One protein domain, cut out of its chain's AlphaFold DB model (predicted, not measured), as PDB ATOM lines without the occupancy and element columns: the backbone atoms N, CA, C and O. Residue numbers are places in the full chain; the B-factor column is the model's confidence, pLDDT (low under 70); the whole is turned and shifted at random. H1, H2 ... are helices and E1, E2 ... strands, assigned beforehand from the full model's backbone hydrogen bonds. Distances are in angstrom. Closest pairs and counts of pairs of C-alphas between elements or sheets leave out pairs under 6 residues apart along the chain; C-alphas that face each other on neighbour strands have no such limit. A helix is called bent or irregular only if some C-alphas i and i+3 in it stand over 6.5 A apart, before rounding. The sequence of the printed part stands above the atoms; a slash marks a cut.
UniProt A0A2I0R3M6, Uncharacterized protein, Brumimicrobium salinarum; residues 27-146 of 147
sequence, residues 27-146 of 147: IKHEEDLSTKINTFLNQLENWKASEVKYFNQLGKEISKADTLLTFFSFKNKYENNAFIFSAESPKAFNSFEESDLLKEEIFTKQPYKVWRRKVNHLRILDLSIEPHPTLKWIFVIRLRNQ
ATOM      1  N   ILE A  27     -20.664 -36.409  -0.679       69.62
ATOM      2  CA  ILE A  27     -19.775 -35.269  -0.392       69.62
ATOM      3  C   ILE A  27     -18.466 -35.738   0.261       69.62
ATOM      4  O   ILE A  27     -17.382 -35.335  -0.160       69.62
ATOM      5  N   LYS A  28     -18.536 -36.625   1.264       71.75
ATOM      6  CA  LYS A  28     -17.331 -37.175   1.918       71.75
ATOM      7  C   LYS A  28     -16.461 -37.977   0.951       71.75
ATOM      8  O   LYS A  28     -15.237 -37.955   1.063       71.75
ATOM      9  N   HIS A  29     -17.083 -38.706   0.028       75.50
ATOM     10  CA  HIS A  29     -16.373 -39.476  -0.984       75.50
ATOM     11  C   HIS A  29     -15.634 -38.569  -1.975       75.50
ATOM     12  O   HIS A  29     -14.466 -38.809  -2.277       75.50
ATOM     13  N   GLU A  30     -16.294 -37.504  -2.431       74.38
ATOM     14  CA  GLU A  30     -15.714 -36.501  -3.323       74.38
ATOM     15  C   GLU A  30     -14.541 -35.754  -2.659       74.38
ATOM     16  O   GLU A  30     -13.483 -35.590  -3.271       74.38
ATOM     17  N   GLU A  31     -14.672 -35.389  -1.379       78.19
ATOM     18  CA  GLU A  31     -13.604 -34.744  -0.602       78.19
ATOM     19  C   GLU A  31     -12.380 -35.665  -0.411       78.19
ATOM     20  O   GLU A  31     -11.233 -35.234  -0.596       78.19
ATOM     21  N   ASP A  32     -12.596 -36.952  -0.103       87.00
ATOM     22  CA  ASP A  32     -11.512 -37.939   0.036       87.00
ATOM     23  C   ASP A  32     -10.799 -38.188  -1.303       87.00
ATOM     24  O   ASP A  32      -9.565 -38.211  -1.360       87.00
ATOM     25  N   LEU A  33     -11.550 -38.317  -2.403       89.50
ATOM     26  CA  LEU A  33     -10.986 -38.484  -3.744       89.50
ATOM     27  C   LEU A  33     -10.144 -37.270  -4.152       89.50
ATOM     28  O   LEU A  33      -8.991 -37.433  -4.565       89.50
ATOM     29  N   SER A  34     -10.686 -36.061  -3.987       89.56
ATOM     30  CA  SER A  34      -9.984 -34.809  -4.283       89.56
ATOM     31  C   SER A  34      -8.689 -34.687  -3.472       89.56
ATOM     32  O   SER A  34      -7.629 -34.362  -4.012       89.56
ATOM     33  N   THR A  35      -8.719 -35.065  -2.190       90.56
ATOM     34  CA  THR A  35      -7.531 -35.089  -1.324       90.56
ATOM     35  C   THR A  35      -6.460 -36.057  -1.839       90.56
ATOM     36  O   THR A  35      -5.273 -35.706  -1.878       90.56
ATOM     37  N   LYS A  36      -6.844 -37.263  -2.279       92.81
ATOM     38  CA  LYS A  36      -5.898 -38.238  -2.855       92.81
ATOM     39  C   LYS A  36      -5.293 -37.745  -4.165       92.81
ATOM     40  O   LYS A  36      -4.082 -37.868  -4.352       92.81
ATOM     41  N   ILE A  37      -6.110 -37.172  -5.046       94.38
ATOM     42  CA  ILE A  37      -5.660 -36.609  -6.324       94.38
ATOM     43  C   ILE A  37      -4.686 -35.455  -6.081       94.38
ATOM     44  O   ILE A  37      -3.589 -35.466  -6.635       94.38
ATOM     45  N   ASN A  38      -5.016 -34.516  -5.194       92.25
ATOM     46  CA  ASN A  38      -4.127 -33.407  -4.848       92.25
ATOM     47  C   ASN A  38      -2.820 -33.890  -4.217       92.25
ATOM     48  O   ASN A  38      -1.748 -33.405  -4.571       92.25
ATOM     49  N   THR A  39      -2.878 -34.897  -3.342       92.06
ATOM     50  CA  THR A  39      -1.670 -35.525  -2.792       92.06
ATOM     51  C   THR A  39      -0.806 -36.104  -3.910       92.06
ATOM     52  O   THR A  39       0.394 -35.848  -3.952       92.06
ATOM     53  N   PHE A  40      -1.399 -36.844  -4.848       94.50
ATOM     54  CA  PHE A  40      -0.679 -37.402  -5.988       94.50
ATOM     55  C   PHE A  40      -0.045 -36.315  -6.865       94.50
ATOM     56  O   PHE A  40       1.145 -36.397  -7.170       94.50
ATOM     57  N   LEU A  41      -0.815 -35.289  -7.232       92.62
ATOM     58  CA  LEU A  41      -0.380 -34.215  -8.121       92.62
ATOM     59  C   LEU A  41       0.704 -33.331  -7.486       92.62
ATOM     60  O   LEU A  41       1.728 -33.089  -8.119       92.62
ATOM     61  N   ASN A  42       0.561 -32.942  -6.219       89.38
ATOM     62  CA  ASN A  42       1.562 -32.124  -5.523       89.38
ATOM     63  C   ASN A  42       2.909 -32.846  -5.380       89.38
ATOM     64  O   ASN A  42       3.971 -32.230  -5.463       89.38
ATOM     65  N   GLN A  43       2.898 -34.171  -5.207       90.44
ATOM     66  CA  GLN A  43       4.138 -34.950  -5.134       90.44
ATOM     67  C   GLN A  43       4.875 -35.000  -6.486       90.44
ATOM     68  O   GLN A  43       6.101 -35.138  -6.505       90.44
ATOM     69  N   LEU A  44       4.179 -34.831  -7.618       90.25
ATOM     70  CA  LEU A  44       4.811 -34.832  -8.944       90.25
ATOM     71  C   LEU A  44       5.726 -33.628  -9.183       90.25
ATOM     72  O   LEU A  44       6.670 -33.739  -9.969       90.25
ATOM     73  N   GLU A  45       5.502 -32.502  -8.504       83.38
ATOM     74  CA  GLU A  45       6.354 -31.313  -8.646       83.38
ATOM     75  C   GLU A  45       7.809 -31.591  -8.287       83.38
ATOM     76  O   GLU A  45       8.721 -31.009  -8.867       83.38
ATOM     77  N   ASN A  46       8.035 -32.519  -7.359       84.38
ATOM     78  CA  ASN A  46       9.360 -32.882  -6.877       84.38
ATOM     79  C   ASN A  46       9.793 -34.274  -7.354       84.38
ATOM     80  O   ASN A  46      10.704 -34.864  -6.772       84.38
ATOM     81  N   TRP A  47       9.176 -34.784  -8.427       88.06
ATOM     82  CA  TRP A  47       9.327 -36.165  -8.871       88.06
ATOM     83  C   TRP A  47      10.794 -36.582  -9.100       88.06
ATOM     84  O   TRP A  47      11.516 -36.108  -9.996       88.06
ATOM     85  N   LYS A  48      11.224 -37.571  -8.309       87.56
ATOM     86  CA  LYS A  48      12.475 -38.320  -8.475       87.56
ATOM     87  C   LYS A  48      12.223 -39.712  -9.049       87.56
ATOM     88  O   LYS A  48      11.259 -40.391  -8.706       87.56
ATOM     89  N   ALA A  49      13.153 -40.211  -9.863       84.81
ATOM     90  CA  ALA A  49      13.040 -41.549 -10.457       84.81
ATOM     91  C   ALA A  49      12.877 -42.674  -9.406       84.81
ATOM     92  O   ALA A  49      12.224 -43.682  -9.672       84.81
ATOM     93  N   SER A  50      13.409 -42.487  -8.193       89.12
ATOM     94  CA  SER A  50      13.258 -43.412  -7.062       89.12
ATOM     95  C   SER A  50      11.818 -43.551  -6.547       89.12
ATOM     96  O   SER A  50      11.494 -44.544  -5.902       89.12
ATOM     97  N   GLU A  51      10.939 -42.591  -6.837       92.62
ATOM     98  CA  GLU A  51       9.576 -42.513  -6.290       92.62
ATOM     99  C   GLU A  51       8.533 -43.196  -7.185       92.62
ATOM    100  O   GLU A  51       7.357 -43.261  -6.839       92.62
ATOM    101  N   VAL A  52       8.939 -43.791  -8.313       93.56
ATOM    102  CA  VAL A  52       8.014 -44.464  -9.246       93.56
ATOM    103  C   VAL A  52       7.138 -45.512  -8.550       93.56
ATOM    104  O   VAL A  52       5.955 -45.645  -8.864       93.56
ATOM    105  N   LYS A  53       7.685 -46.262  -7.584       95.06
ATOM    106  CA  LYS A  53       6.906 -47.245  -6.813       95.06
ATOM    107  C   LYS A  53       5.815 -46.576  -5.967       95.06
ATOM    108  O   LYS A  53       4.720 -47.122  -5.883       95.06
ATOM    109  N   TYR A  54       6.115 -45.419  -5.385       94.81
ATOM    110  CA  TYR A  54       5.184 -44.643  -4.571       94.81
ATOM    111  C   TYR A  54       4.045 -44.066  -5.422       94.81
ATOM    112  O   TYR A  54       2.880 -44.318  -5.127       94.81
ATOM    113  N   PHE A  55       4.352 -43.441  -6.563       95.69
ATOM    114  CA  PHE A  55       3.318 -42.970  -7.497       95.69
ATOM    115  C   PHE A  55       2.440 -44.106  -8.035       95.69
ATOM    116  O   PHE A  55       1.226 -43.962  -8.136       95.69
ATOM    117  N   ASN A  56       3.023 -45.278  -8.313       96.25
ATOM    118  CA  ASN A  56       2.243 -46.457  -8.695       96.25
ATOM    119  C   ASN A  56       1.273 -46.922  -7.600       96.25
ATOM    120  O   ASN A  56       0.257 -47.536  -7.919       96.25
ATOM    121  N   GLN A  57       1.604 -46.709  -6.327       96.38
ATOM    122  CA  GLN A  57       0.713 -47.031  -5.220       96.38
ATOM    123  C   GLN A  57      -0.425 -46.013  -5.138       96.38
ATOM    124  O   GLN A  57      -1.584 -46.418  -5.193       96.38
ATOM    125  N   LEU A  58      -0.102 -44.719  -5.094       96.12
ATOM    126  CA  LEU A  58      -1.100 -43.651  -5.029       96.12
ATOM    127  C   LEU A  58      -2.090 -43.706  -6.200       96.12
ATOM    128  O   LEU A  58      -3.296 -43.609  -5.999       96.12
ATOM    129  N   GLY A  59      -1.607 -43.948  -7.425       97.12
ATOM    130  CA  GLY A  59      -2.493 -44.060  -8.583       97.12
ATOM    131  C   GLY A  59      -3.466 -45.238  -8.491       97.12
ATOM    132  O   GLY A  59      -4.635 -45.110  -8.855       97.12
ATOM    133  N   LYS A  60      -3.033 -46.367  -7.910       96.75
ATOM    134  CA  LYS A  60      -3.934 -47.494  -7.620       96.75
ATOM    135  C   LYS A  60      -4.969 -47.135  -6.561       96.75
ATOM    136  O   LYS A  60      -6.108 -47.570  -6.679       96.75
ATOM    137  N   GLU A  61      -4.579 -46.395  -5.527       96.00
ATOM    138  CA  GLU A  61      -5.491 -45.944  -4.471       96.00
ATOM    139  C   GLU A  61      -6.564 -45.002  -5.032       96.00
ATOM    140  O   GLU A  61      -7.739 -45.206  -4.741       96.00
ATOM    141  N   ILE A  62      -6.194 -44.075  -5.922       96.56
ATOM    142  CA  ILE A  62      -7.146 -43.211  -6.641       96.56
ATOM    143  C   ILE A  62      -8.129 -44.050  -7.470       96.56
ATOM    144  O   ILE A  62      -9.331 -43.901  -7.304       96.56
ATOM    145  N   SER A  63      -7.653 -45.001  -8.287       96.19
ATOM    146  CA  SER A  63      -8.551 -45.863  -9.089       96.19
ATOM    147  C   SER A  63      -9.421 -46.824  -8.268       96.19
ATOM    148  O   SER A  63     -10.375 -47.398  -8.776       96.19
ATOM    149  N   LYS A  64      -9.063 -47.070  -7.003       94.75
ATOM    150  CA  LYS A  64      -9.904 -47.844  -6.081       94.75
ATOM    151  C   LYS A  64     -10.972 -46.975  -5.432       94.75
ATOM    152  O   LYS A  64     -12.030 -47.498  -5.102       94.75
ATOM    153  N   ALA A  65     -10.660 -45.700  -5.202       93.75
ATOM    154  CA  ALA A  65     -11.608 -44.728  -4.686       93.75
ATOM    155  C   ALA A  65     -12.637 -44.366  -5.765       93.75
ATOM    156  O   ALA A  65     -13.824 -44.428  -5.490       93.75
ATOM    157  N   ASP A  66     -12.207 -44.107  -7.000       93.94
ATOM    158  CA  ASP A  66     -13.109 -43.780  -8.105       93.94
ATOM    159  C   ASP A  66     -13.174 -44.906  -9.144       93.94
ATOM    160  O   ASP A  66     -12.242 -45.136  -9.917       93.94
ATOM    161  N   THR A  67     -14.321 -45.585  -9.186       92.50
ATOM    162  CA  THR A  67     -14.580 -46.695 -10.117       92.50
ATOM    163  C   THR A  67     -14.668 -46.279 -11.588       92.50
ATOM    164  O   THR A  67     -14.590 -47.144 -12.462       92.50
ATOM    165  N   LEU A  68     -14.808 -44.982 -11.886       96.25
ATOM    166  CA  LEU A  68     -14.778 -44.460 -13.256       96.25
ATOM    167  C   LEU A  68     -13.353 -44.407 -13.824       96.25
ATOM    168  O   LEU A  68     -13.184 -44.260 -15.038       96.25
ATOM    169  N   LEU A  69     -12.338 -44.534 -12.966       97.81
ATOM    170  CA  LEU A  69     -10.932 -44.430 -13.325       97.81
ATOM    171  C   LEU A  69     -10.256 -45.800 -13.332       97.81
ATOM    172  O   LEU A  69     -10.295 -46.561 -12.370       97.81
ATOM    173  N   THR A  70      -9.514 -46.085 -14.400       98.31
ATOM    174  CA  THR A  70      -8.573 -47.211 -14.443       98.31
ATOM    175  C   THR A  70      -7.145 -46.689 -14.466       98.31
ATOM    176  O   THR A  70      -6.782 -45.915 -15.347       98.31
ATOM    177  N   PHE A  71      -6.316 -47.132 -13.519       98.44
ATOM    178  CA  PHE A  71      -4.918 -46.715 -13.434       98.44
ATOM    179  C   PHE A  71      -3.964 -47.683 -14.144       98.44
ATOM    180  O   PHE A  71      -3.985 -48.896 -13.913       98.44
ATOM    181  N   PHE A  72      -3.040 -47.127 -14.927       98.25
ATOM    182  CA  PHE A  72      -1.903 -47.825 -15.512       98.25
ATOM    183  C   PHE A  72      -0.590 -47.249 -14.982       98.25
ATOM    184  O   PHE A  72      -0.349 -46.041 -14.977       98.25
ATOM    185  N   SER A  73       0.276 -48.160 -14.544       96.75
ATOM    186  CA  SER A  73       1.556 -47.845 -13.914       96.75
ATOM    187  C   SER A  73       2.568 -47.229 -14.884       96.75
ATOM    188  O   SER A  73       2.421 -47.300 -16.100       96.75
ATOM    189  N   PHE A  74       3.674 -46.718 -14.340       95.62
ATOM    190  CA  PHE A  74       4.781 -46.134 -15.115       95.62
ATOM    191  C   PHE A  74       5.345 -47.038 -16.232       95.62
ATOM    192  O   PHE A  74       5.887 -46.562 -17.228       95.62
ATOM    193  N   LYS A  75       5.250 -48.361 -16.045       93.69
ATOM    194  CA  LYS A  75       5.687 -49.390 -17.001       93.69
ATOM    195  C   LYS A  75       4.476 -50.039 -17.679       93.69
ATOM    196  O   LYS A  75       4.315 -51.258 -17.624       93.69
ATOM    197  N   ASN A  76       3.585 -49.227 -18.237       94.44
ATOM    198  CA  ASN A  76       2.421 -49.710 -18.975       94.44
ATOM    199  C   ASN A  76       2.745 -49.909 -20.468       94.44
ATOM    200  O   ASN A  76       3.788 -49.490 -20.956       94.44
ATOM    201  N   LYS A  77       1.838 -50.579 -21.187       95.50
ATOM    202  CA  LYS A  77       2.001 -50.918 -22.612       95.50
ATOM    203  C   LYS A  77       1.527 -49.836 -23.589       95.50
ATOM    204  O   LYS A  77       1.705 -50.009 -24.789       95.50
ATOM    205  N   TYR A  78       0.839 -48.808 -23.100       95.12
ATOM    206  CA  TYR A  78       0.224 -47.771 -23.932       95.12
ATOM    207  C   TYR A  78       1.184 -46.606 -24.132       95.12
ATOM    208  O   TYR A  78       1.355 -46.135 -25.250       95.12
ATOM    209  N   GLU A  79       1.867 -46.207 -23.061       93.12
ATOM    210  CA  GLU A  79       2.902 -45.194 -23.112       93.12
ATOM    211  C   GLU A  79       4.027 -45.470 -22.114       93.12
ATOM    212  O   GLU A  79       3.822 -45.554 -20.900       93.12
ATOM    213  N   ASN A  80       5.243 -45.595 -22.646       90.38
ATOM    214  CA  ASN A  80       6.435 -45.835 -21.846       90.38
ATOM    215  C   ASN A  80       6.767 -44.616 -20.982       90.38
ATOM    216  O   ASN A  80       6.749 -43.485 -21.459       90.38
ATOM    217  N   ASN A  81       7.188 -44.869 -19.739       93.12
ATOM    218  CA  ASN A  81       7.624 -43.837 -18.797       93.12
ATOM    219  C   ASN A  81       6.540 -42.788 -18.484       93.12
ATOM    220  O   ASN A  81       6.843 -41.609 -18.287       93.12
ATOM    221  N   ALA A  82       5.282 -43.227 -18.421       96.06
ATOM    222  CA  ALA A  82       4.139 -42.381 -18.107       96.06
ATOM    223  C   ALA A  82       3.187 -43.079 -17.135       96.06
ATOM    224  O   ALA A  82       3.028 -44.301 -17.168       96.06
ATOM    225  N   PHE A  83       2.534 -42.298 -16.280       97.69
ATOM    226  CA  PHE A  83       1.365 -42.761 -15.533       97.69
ATOM    227  C   PHE A  83       0.109 -42.393 -16.313       97.69
ATOM    228  O   PHE A  83       0.045 -41.299 -16.875       97.69
ATOM    229  N   ILE A  84      -0.878 -43.287 -16.344       98.19
ATOM    230  CA  ILE A  84      -2.117 -43.063 -17.093       98.19
ATOM    231  C   ILE A  84      -3.309 -43.383 -16.201       98.19
ATOM    232  O   ILE A  84      -3.370 -44.464 -15.619       98.19
ATOM    233  N   PHE A  85      -4.283 -42.483 -16.154       98.50
ATOM    234  CA  PHE A  85      -5.650 -42.809 -15.761       98.50
ATOM    235  C   PHE A  85      -6.513 -42.825 -17.016       98.50
ATOM    236  O   PHE A  85      -6.427 -41.894 -17.810       98.50
ATOM    237  N   SER A  86      -7.327 -43.857 -17.221       98.44
ATOM    238  CA  SER A  86      -8.318 -43.879 -18.300       98.44
ATOM    239  C   SER A  86      -9.740 -43.844 -17.773       98.44
ATOM    240  O   SER A  86     -10.010 -44.407 -16.713       98.44
ATOM    241  N   ALA A  87     -10.642 -43.276 -18.567       98.25
ATOM    242  CA  ALA A  87     -12.072 -43.243 -18.306       98.25
ATOM    243  C   ALA A  87     -12.868 -43.230 -19.619       98.25
ATOM    244  O   ALA A  87     -12.360 -42.834 -20.668       98.25
ATOM    245  N   GLU A  88     -14.149 -43.597 -19.558       97.81
ATOM    246  CA  GLU A  88     -15.048 -43.565 -20.725       97.81
ATOM    247  C   GLU A  88     -15.355 -42.134 -21.210       97.81
ATOM    248  O   GLU A  88     -15.722 -41.925 -22.367       97.81
ATOM    249  N   SER A  89     -15.202 -41.134 -20.337       96.31
ATOM    250  CA  SER A  89     -15.569 -39.736 -20.581       96.31
ATOM    251  C   SER A  89     -14.529 -38.791 -19.978       96.31
ATOM    252  O   SER A  89     -14.060 -39.056 -18.871       96.31
ATOM    253  N   PRO A  90     -14.218 -37.646 -20.622       94.19
ATOM    254  CA  PRO A  90     -13.259 -36.684 -20.081       94.19
ATOM    255  C   PRO A  90     -13.751 -36.047 -18.776       94.19
ATOM    256  O   PRO A  90     -12.941 -35.588 -17.983       94.19
ATOM    257  N   LYS A  91     -15.070 -36.060 -18.523       94.25
ATOM    258  CA  LYS A  91     -15.671 -35.529 -17.289       94.25
ATOM    259  C   LYS A  91     -15.207 -36.260 -16.026       94.25
ATOM    260  O   LYS A  91     -15.248 -35.676 -14.953       94.25
ATOM    261  N   ALA A  92     -14.755 -37.513 -16.145       95.50
ATOM    262  CA  ALA A  92     -14.198 -38.259 -15.016       95.50
ATOM    263  C   ALA A  92     -12.885 -37.646 -14.493       95.50
ATOM    264  O   ALA A  92     -12.437 -37.974 -13.403       95.50
ATOM    265  N   PHE A  93     -12.263 -36.741 -15.255       95.12
ATOM    266  CA  PHE A  93     -11.039 -36.063 -14.845       95.12
ATOM    267  C   PHE A  93     -11.279 -34.684 -14.219       95.12
ATOM    268  O   PHE A  93     -10.303 -34.009 -13.908       95.12
ATOM    269  N   ASN A  94     -12.532 -34.262 -13.992       92.25
ATOM    270  CA  ASN A  94     -12.838 -32.949 -13.408       92.25
ATOM    271  C   ASN A  94     -12.080 -32.708 -12.091       92.25
ATOM    272  O   ASN A  94     -11.443 -31.671 -11.938       92.25
ATOM    273  N   SER A  95     -12.037 -33.701 -11.198       92.06
ATOM    274  CA  SER A  95     -11.311 -33.592  -9.924       92.06
ATOM    275  C   SER A  95      -9.792 -33.446 -10.094       92.06
ATOM    276  O   SER A  95      -9.127 -32.907  -9.214       92.06
ATOM    277  N   PHE A  96      -9.218 -33.893 -11.219       93.62
ATOM    278  CA  PHE A  96      -7.820 -33.594 -11.552       93.62
ATOM    279  C   PHE A  96      -7.681 -32.136 -11.980       93.62
ATOM    280  O   PHE A  96      -6.793 -31.441 -11.492       93.62
ATOM    281  N   GLU A  97      -8.562 -31.665 -12.866       90.62
ATOM    282  CA  GLU A  97      -8.549 -30.287 -13.375       90.62
ATOM    283  C   GLU A  97      -8.751 -29.233 -12.275       90.62
ATOM    284  O   GLU A  97      -8.259 -28.113 -12.391       90.62
ATOM    285  N   GLU A  98      -9.444 -29.592 -11.196       88.94
ATOM    286  CA  GLU A  98      -9.676 -28.738 -10.027       88.94
ATOM    287  C   GLU A  98      -8.459 -28.607  -9.097       88.94
ATOM    288  O   GLU A  98      -8.476 -27.780  -8.177       88.94
ATOM    289  N   SER A  99      -7.391 -29.373  -9.336       88.00
ATOM    290  CA  SER A  99      -6.152 -29.281  -8.569       88.00
ATOM    291  C   SER A  99      -5.435 -27.955  -8.803       88.00
ATOM    292  O   SER A  99      -5.290 -27.504  -9.940       88.00
ATOM    293  N   ASP A 100      -4.901 -27.359  -7.735       84.62
ATOM    294  CA  ASP A 100      -4.140 -26.106  -7.814       84.62
ATOM    295  C   ASP A 100      -2.922 -26.214  -8.745       84.62
ATOM    296  O   ASP A 100      -2.590 -25.249  -9.434       84.62
ATOM    297  N   LEU A 101      -2.326 -27.410  -8.868       84.50
ATOM    298  CA  LEU A 101      -1.248 -27.690  -9.822       84.50
ATOM    299  C   LEU A 101      -1.646 -27.362 -11.273       84.50
ATOM    300  O   LEU A 101      -0.812 -26.913 -12.060       84.50
ATOM    301  N   LEU A 102      -2.903 -27.621 -11.637       85.25
ATOM    302  CA  LEU A 102      -3.409 -27.544 -13.010       85.25
ATOM    303  C   LEU A 102      -4.220 -26.272 -13.288       85.25
ATOM    304  O   LEU A 102      -4.601 -26.019 -14.432       85.25
ATOM    305  N   LYS A 103      -4.452 -25.431 -12.274       78.31
ATOM    306  CA  LYS A 103      -5.101 -24.122 -12.453       78.31
ATOM    307  C   LYS A 103      -4.197 -23.102 -13.141       78.31
ATOM    308  O   LYS A 103      -4.692 -22.172 -13.776       78.31
ATOM    309  N   GLU A 104      -2.885 -23.273 -13.033       67.50
ATOM    310  CA  GLU A 104      -1.897 -22.339 -13.563       67.50
ATOM    311  C   GLU A 104      -1.303 -22.879 -14.876       67.50
ATOM    312  O   GLU A 104      -0.643 -23.916 -14.889       67.50
ATOM    313  N   GLU A 105      -1.530 -22.146 -15.974       62.38
ATOM    314  CA  GLU A 105      -0.986 -22.376 -17.326       62.38
ATOM    315  C   GLU A 105      -1.573 -23.580 -18.107       62.38
ATOM    316  O   GLU A 105      -1.081 -24.708 -18.062       62.38
ATOM    317  N   ILE A 106      -2.618 -23.316 -18.906       66.38
ATOM    318  CA  ILE A 106      -3.238 -24.301 -19.809       66.38
ATOM    319  C   ILE A 106      -2.825 -24.016 -21.256       66.38
ATOM    320  O   ILE A 106      -3.171 -22.978 -21.824       66.38
ATOM    321  N   PHE A 107      -2.178 -24.984 -21.901       69.62
ATOM    322  CA  PHE A 107      -2.063 -25.025 -23.357       69.62
ATOM    323  C   PHE A 107      -3.236 -25.840 -23.912       69.62
ATOM    324  O   PHE A 107      -3.144 -27.051 -24.112       69.62
ATOM    325  N   THR A 108      -4.373 -25.185 -24.149       68.25
ATOM    326  CA  THR A 108      -5.540 -25.856 -24.739       68.25
ATOM    327  C   THR A 108      -5.352 -26.009 -26.244       68.25
ATOM    328  O   THR A 108      -5.234 -25.020 -26.968       68.25
ATOM    329  N   LYS A 109      -5.398 -27.248 -26.738       65.19
ATOM    330  CA  LYS A 109      -5.504 -27.559 -28.166       65.19
ATOM    331  C   LYS A 109      -6.681 -28.508 -28.341       65.19
ATOM    332  O   LYS A 109      -6.537 -29.704 -28.147       65.19
ATOM    333  N   GLN A 110      -7.859 -27.988 -28.681       72.88
ATOM    334  CA  GLN A 110      -9.052 -28.824 -28.877       72.88
ATOM    335  C   GLN A 110      -8.746 -30.002 -29.832       72.88
ATOM    336  O   GLN A 110      -8.166 -29.760 -30.894       72.88
ATOM    337  N   PRO A 111      -9.104 -31.257 -29.488       78.06
ATOM    338  CA  PRO A 111      -9.980 -31.697 -28.388       78.06
ATOM    339  C   PRO A 111      -9.275 -32.057 -27.057       78.06
ATOM    340  O   PRO A 111      -9.891 -32.702 -26.213       78.06
ATOM    341  N   TYR A 112      -8.008 -31.690 -26.858       87.25
ATOM    342  CA  TYR A 112      -7.208 -32.071 -25.690       87.25
ATOM    343  C   TYR A 112      -6.727 -30.866 -24.859       87.25
ATOM    344  O   TYR A 112      -6.648 -29.724 -25.328       87.25
ATOM    345  N   LYS A 113      -6.414 -31.122 -23.587       91.62
ATOM    346  CA  LYS A 113      -5.850 -30.141 -22.646       91.62
ATOM    347  C   LYS A 113      -4.455 -30.588 -22.241       91.62
ATOM    348  O   LYS A 113      -4.254 -31.774 -21.997       91.62
ATOM    349  N   VAL A 114      -3.506 -29.656 -22.197       91.75
ATOM    350  CA  VAL A 114      -2.117 -29.918 -21.803       91.75
ATOM    351  C   VAL A 114      -1.673 -28.882 -20.784       91.75
ATOM    352  O   VAL A 114      -1.876 -27.684 -20.981       91.75
ATOM    353  N   TRP A 115      -0.998 -29.356 -19.747       91.44
ATOM    354  CA  TRP A 115      -0.335 -28.558 -18.727       91.44
ATOM    355  C   TRP A 115       1.141 -28.910 -18.726       91.44
ATOM    356  O   TRP A 115       1.512 -30.081 -18.631       91.44
ATOM    357  N   ARG A 116       1.998 -27.898 -18.836       89.56
ATOM    358  CA  ARG A 116       3.452 -28.079 -18.851       89.56
ATOM    359  C   ARG A 116       4.069 -27.238 -17.763       89.56
ATOM    360  O   ARG A 116       4.042 -26.019 -17.843       89.56
ATOM    361  N   ARG A 117       4.691 -27.895 -16.791       86.62
ATOM    362  CA  ARG A 117       5.383 -27.230 -15.689       86.62
ATOM    363  C   ARG A 117       6.869 -27.547 -15.741       86.62
ATOM    364  O   ARG A 117       7.275 -28.703 -15.859       86.62
ATOM    365  N   LYS A 118       7.708 -26.516 -15.649       87.06
ATOM    366  CA  LYS A 118       9.156 -26.703 -15.493       87.06
ATOM    367  C   LYS A 118       9.423 -27.166 -14.063       87.06
ATOM    368  O   LYS A 118       9.163 -26.426 -13.126       87.06
ATOM    369  N   VAL A 119       9.949 -28.379 -13.908       82.75
ATOM    370  CA  VAL A 119      10.306 -28.938 -12.592       82.75
ATOM    371  C   VAL A 119      11.692 -28.460 -12.170       82.75
ATOM    372  O   VAL A 119      11.943 -28.137 -11.015       82.75
ATOM    373  N   ASN A 120      12.626 -28.417 -13.121       81.69
ATOM    374  CA  ASN A 120      13.951 -27.839 -12.939       81.69
ATOM    375  C   ASN A 120      14.538 -27.426 -14.301       81.69
ATOM    376  O   ASN A 120      13.851 -27.468 -15.321       81.69
ATOM    377  N   HIS A 121      15.818 -27.051 -14.328       78.69
ATOM    378  CA  HIS A 121      16.519 -26.610 -15.540       78.69
ATOM    379  C   HIS A 121      16.704 -27.695 -16.620       78.69
ATOM    380  O   HIS A 121      17.192 -27.376 -17.693       78.69
ATOM    381  N   LEU A 122      16.344 -28.957 -16.362       84.25
ATOM    382  CA  LEU A 122      16.487 -30.057 -17.326       84.25
ATOM    383  C   LEU A 122      15.182 -30.787 -17.613       84.25
ATOM    384  O   LEU A 122      15.152 -31.604 -18.527       84.25
ATOM    385  N   ARG A 123      14.123 -30.563 -16.825       87.94
ATOM    386  CA  ARG A 123      12.928 -31.413 -16.850       87.94
ATOM    387  C   ARG A 123      11.629 -30.624 -16.895       87.94
ATOM    388  O   ARG A 123      11.480 -29.587 -16.243       87.94
ATOM    389  N   ILE A 124      10.682 -31.176 -17.641       90.25
ATOM    390  CA  ILE A 124       9.308 -30.705 -17.789       90.25
ATOM    391  C   ILE A 124       8.380 -31.817 -17.303       90.25
ATOM    392  O   ILE A 124       8.481 -32.957 -17.763       90.25
ATOM    393  N   LEU A 125       7.484 -31.473 -16.385       91.94
ATOM    394  CA  LEU A 125       6.305 -32.265 -16.067       91.94
ATOM    395  C   LEU A 125       5.221 -31.900 -17.082       91.94
ATOM    396  O   LEU A 125       4.789 -30.750 -17.141       91.94
ATOM    397  N   ASP A 126       4.835 -32.867 -17.905       92.56
ATOM    398  CA  ASP A 126       3.813 -32.724 -18.940       92.56
ATOM    399  C   ASP A 126       2.604 -33.567 -18.537       92.56
ATOM    400  O   ASP A 126       2.718 -34.790 -18.389       92.56
ATOM    401  N   LEU A 127       1.467 -32.909 -18.325       94.38
ATOM    402  CA  LEU A 127       0.191 -33.548 -18.029       94.38
ATOM    403  C   LEU A 127      -0.789 -33.276 -19.164       94.38
ATOM    404  O   LEU A 127      -0.808 -32.175 -19.714       94.38
ATOM    405  N   SER A 128      -1.623 -34.251 -19.513       94.88
ATOM    406  CA  SER A 128      -2.605 -34.061 -20.582       94.88
ATOM    407  C   SER A 128      -3.882 -34.858 -20.386       94.88
ATOM    408  O   SER A 128      -3.821 -36.012 -19.977       94.88
ATOM    409  N   ILE A 129      -5.017 -34.268 -20.766       95.69
ATOM    410  CA  ILE A 129      -6.275 -34.984 -21.009       95.69
ATOM    411  C   ILE A 129      -6.476 -35.079 -22.512       95.69
ATOM    412  O   ILE A 129      -6.641 -34.053 -23.175       95.69
ATOM    413  N   GLU A 130      -6.490 -36.294 -23.047       95.06
ATOM    414  CA  GLU A 130      -6.591 -36.536 -24.486       95.06
ATOM    415  C   GLU A 130      -7.408 -37.797 -24.814       95.06
ATOM    416  O   GLU A 130      -7.503 -38.716 -23.992       95.06
ATOM    417  N   PRO A 131      -8.042 -37.861 -25.998       95.94
ATOM    418  CA  PRO A 131      -8.681 -39.084 -26.461       95.94
ATOM    419  C   PRO A 131      -7.627 -40.153 -26.796       95.94
ATOM    420  O   PRO A 131      -6.575 -39.857 -27.359       95.94
ATOM    421  N   HIS A 132      -7.937 -41.417 -26.513       96.25
ATOM    422  CA  HIS A 132      -7.088 -42.573 -26.789       96.25
ATOM    423  C   HIS A 132      -7.864 -43.646 -27.569       96.25
ATOM    424  O   HIS A 132      -8.977 -44.005 -27.175       96.25
ATOM    425  N   PRO A 133      -7.281 -44.246 -28.624       94.81
ATOM    426  CA  PRO A 133      -7.999 -45.146 -29.532       94.81
ATOM    427  C   PRO A 133      -8.625 -46.367 -28.845       94.81
ATOM    428  O   PRO A 133      -9.701 -46.809 -29.239       94.81
ATOM    429  N   THR A 134      -7.981 -46.910 -27.808       96.62
ATOM    430  CA  THR A 134      -8.471 -48.109 -27.095       96.62
ATOM    431  C   THR A 134      -8.948 -47.840 -25.675       96.62
ATOM    432  O   THR A 134      -9.652 -48.668 -25.115       96.62
ATOM    433  N   LEU A 135      -8.536 -46.717 -25.081       97.19
ATOM    434  CA  LEU A 135      -8.790 -46.396 -23.669       97.19
ATOM    435  C   LEU A 135      -9.839 -45.292 -23.510       97.19
ATOM    436  O   LEU A 135     -10.081 -44.848 -22.396       97.19
ATOM    437  N   LYS A 136     -10.456 -44.867 -24.621       97.25
ATOM    438  CA  LYS A 136     -11.434 -43.778 -24.705       97.25
ATOM    439  C   LYS A 136     -10.815 -42.428 -24.374       97.25
ATOM    440  O   LYS A 136     -10.400 -41.743 -25.300       97.25
ATOM    441  N   TRP A 137     -10.703 -42.068 -23.104       97.88
ATOM    442  CA  TRP A 137     -10.062 -40.842 -22.647       97.88
ATOM    443  C   TRP A 137      -8.990 -41.155 -21.620       97.88
ATOM    444  O   TRP A 137      -9.171 -42.037 -20.784       97.88
ATOM    445  N   ILE A 138      -7.876 -40.431 -21.685       98.06
ATOM    446  CA  ILE A 138      -6.750 -40.613 -20.776       98.06
ATOM    447  C   ILE A 138      -6.310 -39.293 -20.152       98.06
ATOM    448  O   ILE A 138      -6.233 -38.279 -20.839       98.06
ATOM    449  N   PHE A 139      -5.984 -39.343 -18.862       97.44
ATOM    450  CA  PHE A 139      -5.147 -38.374 -18.168       97.44
ATOM    451  C   PHE A 139      -3.737 -38.958 -18.068       97.44
ATOM    452  O   PHE A 139      -3.532 -39.987 -17.417       97.44
ATOM    453  N   VAL A 140      -2.772 -38.332 -18.732       97.12
ATOM    454  CA  VAL A 140      -1.392 -38.817 -18.812       97.12
ATOM    455  C   VAL A 140      -0.466 -37.893 -18.046       97.12
ATOM    456  O   VAL A 140      -0.561 -36.680 -18.186       97.12
ATOM    457  N   ILE A 141       0.461 -38.471 -17.282       96.62
ATOM    458  CA  ILE A 141       1.531 -37.756 -16.585       96.62
ATOM    459  C   ILE A 141       2.884 -38.250 -17.087       96.62
ATOM    460  O   ILE A 141       3.187 -39.445 -17.005       96.62
ATOM    461  N   ARG A 142       3.725 -37.324 -17.551       94.31
ATOM    462  CA  ARG A 142       5.036 -37.614 -18.140       94.31
ATOM    463  C   ARG A 142       6.093 -36.694 -17.552       94.31
ATOM    464  O   ARG A 142       5.861 -35.502 -17.379       94.31
ATOM    465  N   LEU A 143       7.285 -37.235 -17.324       91.88
ATOM    466  CA  LEU A 143       8.473 -36.434 -17.049       91.88
ATOM    467  C   LEU A 143       9.389 -36.503 -18.264       91.88
ATOM    468  O   LEU A 143       9.873 -37.577 -18.620       91.88
ATOM    469  N   ARG A 144       9.604 -35.363 -18.913       88.88
ATOM    470  CA  ARG A 144      10.417 -35.247 -20.126       88.88
ATOM    471  C   ARG A 144      11.627 -34.361 -19.869       88.88
ATOM    472  O   ARG A 144      11.608 -33.527 -18.964       88.88
ATOM    473  N   ASN A 145      12.672 -34.540 -20.669       86.94
ATOM    474  CA  ASN A 145      13.776 -33.584 -20.706       86.94
ATOM    475  C   ASN A 145      13.316 -32.296 -21.414       86.94
ATOM    476  O   ASN A 145      12.390 -32.348 -22.223       86.94
ATOM    477  N   GLN A 146      13.929 -31.156 -21.091       78.50
ATOM    478  CA  GLN A 146      13.733 -29.924 -21.864       78.50
ATOM    479  C   GLN A 146      14.267 -30.117 -23.296       78.50
ATOM    480  O   GLN A 146      15.311 -30.748 -23.470       78.50
TER     481      GLN A 146
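AT A GLANCE: This is residues 27 to 146 of the 147 residues of an uncharacterized protein of Brumimicrobium salinarum (UniProt A0A2I0R3M6). One twisted sheet of six strands has a long helical hairpin, H1 and H2, and the short helix H3 on one side, with no named helix over its other face. H2 packs over the E1 edge of the sheet, H1 lies side by side with H2, and H3 sits between H1 and the strands E6 and E5, while tiny H4 packs on H1. The printed part has 120 residues, in the order H1 H2 E1 E2 H3 H4 E3 E4 E5 E6; the sheet runs E1 E2 E6 E5 E4 E3, all antiparallel, and the class is mixed. It is compact, with a radius of gyration of the C-alphas of 13.4 A and spans of 40 by 31 by 30 A.

IN THESE COORDINATES: H1, residues 27 to 44, runs 26.0 A from C-alpha 27 at (-19.775, -35.269, -0.392). H2, residues 49 to 65, measures 25.5 A. E1, residues 70 to 72, and E2, residues 82 to 87, follow. H3 is residues 90 to 97 and H4 residues 100 to 103. H2 and H3 are irregular: C-alphas 50 and 53 are 7.4 A apart, and C-alphas 92 and 95 are 7.5 A apart. E3 is residues 107 to 109; E4, residues 112 to 120, measures 25.1 A. E5, residues 123 to 132, measures 25.0 A and bends by 64 degrees at residue 129. E6, residues 136 to 145, measures 27.5 A and ends at C-alpha 145, (13.776, -33.584, -20.706).

HOW THE PARTS SIT: H1 and H2 form a helical hairpin and touch, closest at the C-alphas of Phe 40 and Leu 58, 6.3 A, at a shallow tilt of 13 degrees, opposite ways. H2 is on the sheet over E1 at a height of 7.5 A. H3 is on the same face, over E6, at a height of 8.1 A. Residues 33 to 38 of H1 touch H3, closest at the C-alphas of Ser 34 and Ser 95, 5.9 A. H1 and H4 only just touch, with 3 pairs of C-alphas within 8 A, the closest Asn 42 and Leu 101 at 6.8 A. E3 E4 E5 E6 form a meander, each strand the antiparallel neighbour of the one before. Pairs within hydrogen-bond range include N 70 and O 86 of E1 and E2, 2.9 A; N 85 and O 139 of E2 and E6, 2.9 A; N 128 and O 140 of E5 and E6, 3.0 A; N 115 and O 127 of E4 and E5, 2.8 A; and N 107 and O 114 of E3 and E4, 2.9 A. In H1 every O i to N i+4 pair is within range, in H2 11 of 13, in H3 1 of 4 beside 4 of 5 O i to N i+3 pairs; H4 is too short for an O i to N i+4 pair.

THE WHOLE: The C-alphas of Ile 27 and Leu 122 are the two farthest apart, 40.4 A. The printed part has no cut, and no link is long. The mean pLDDT of the printed part is 90.1; residue 27 and residues 104 to 109 are under 70.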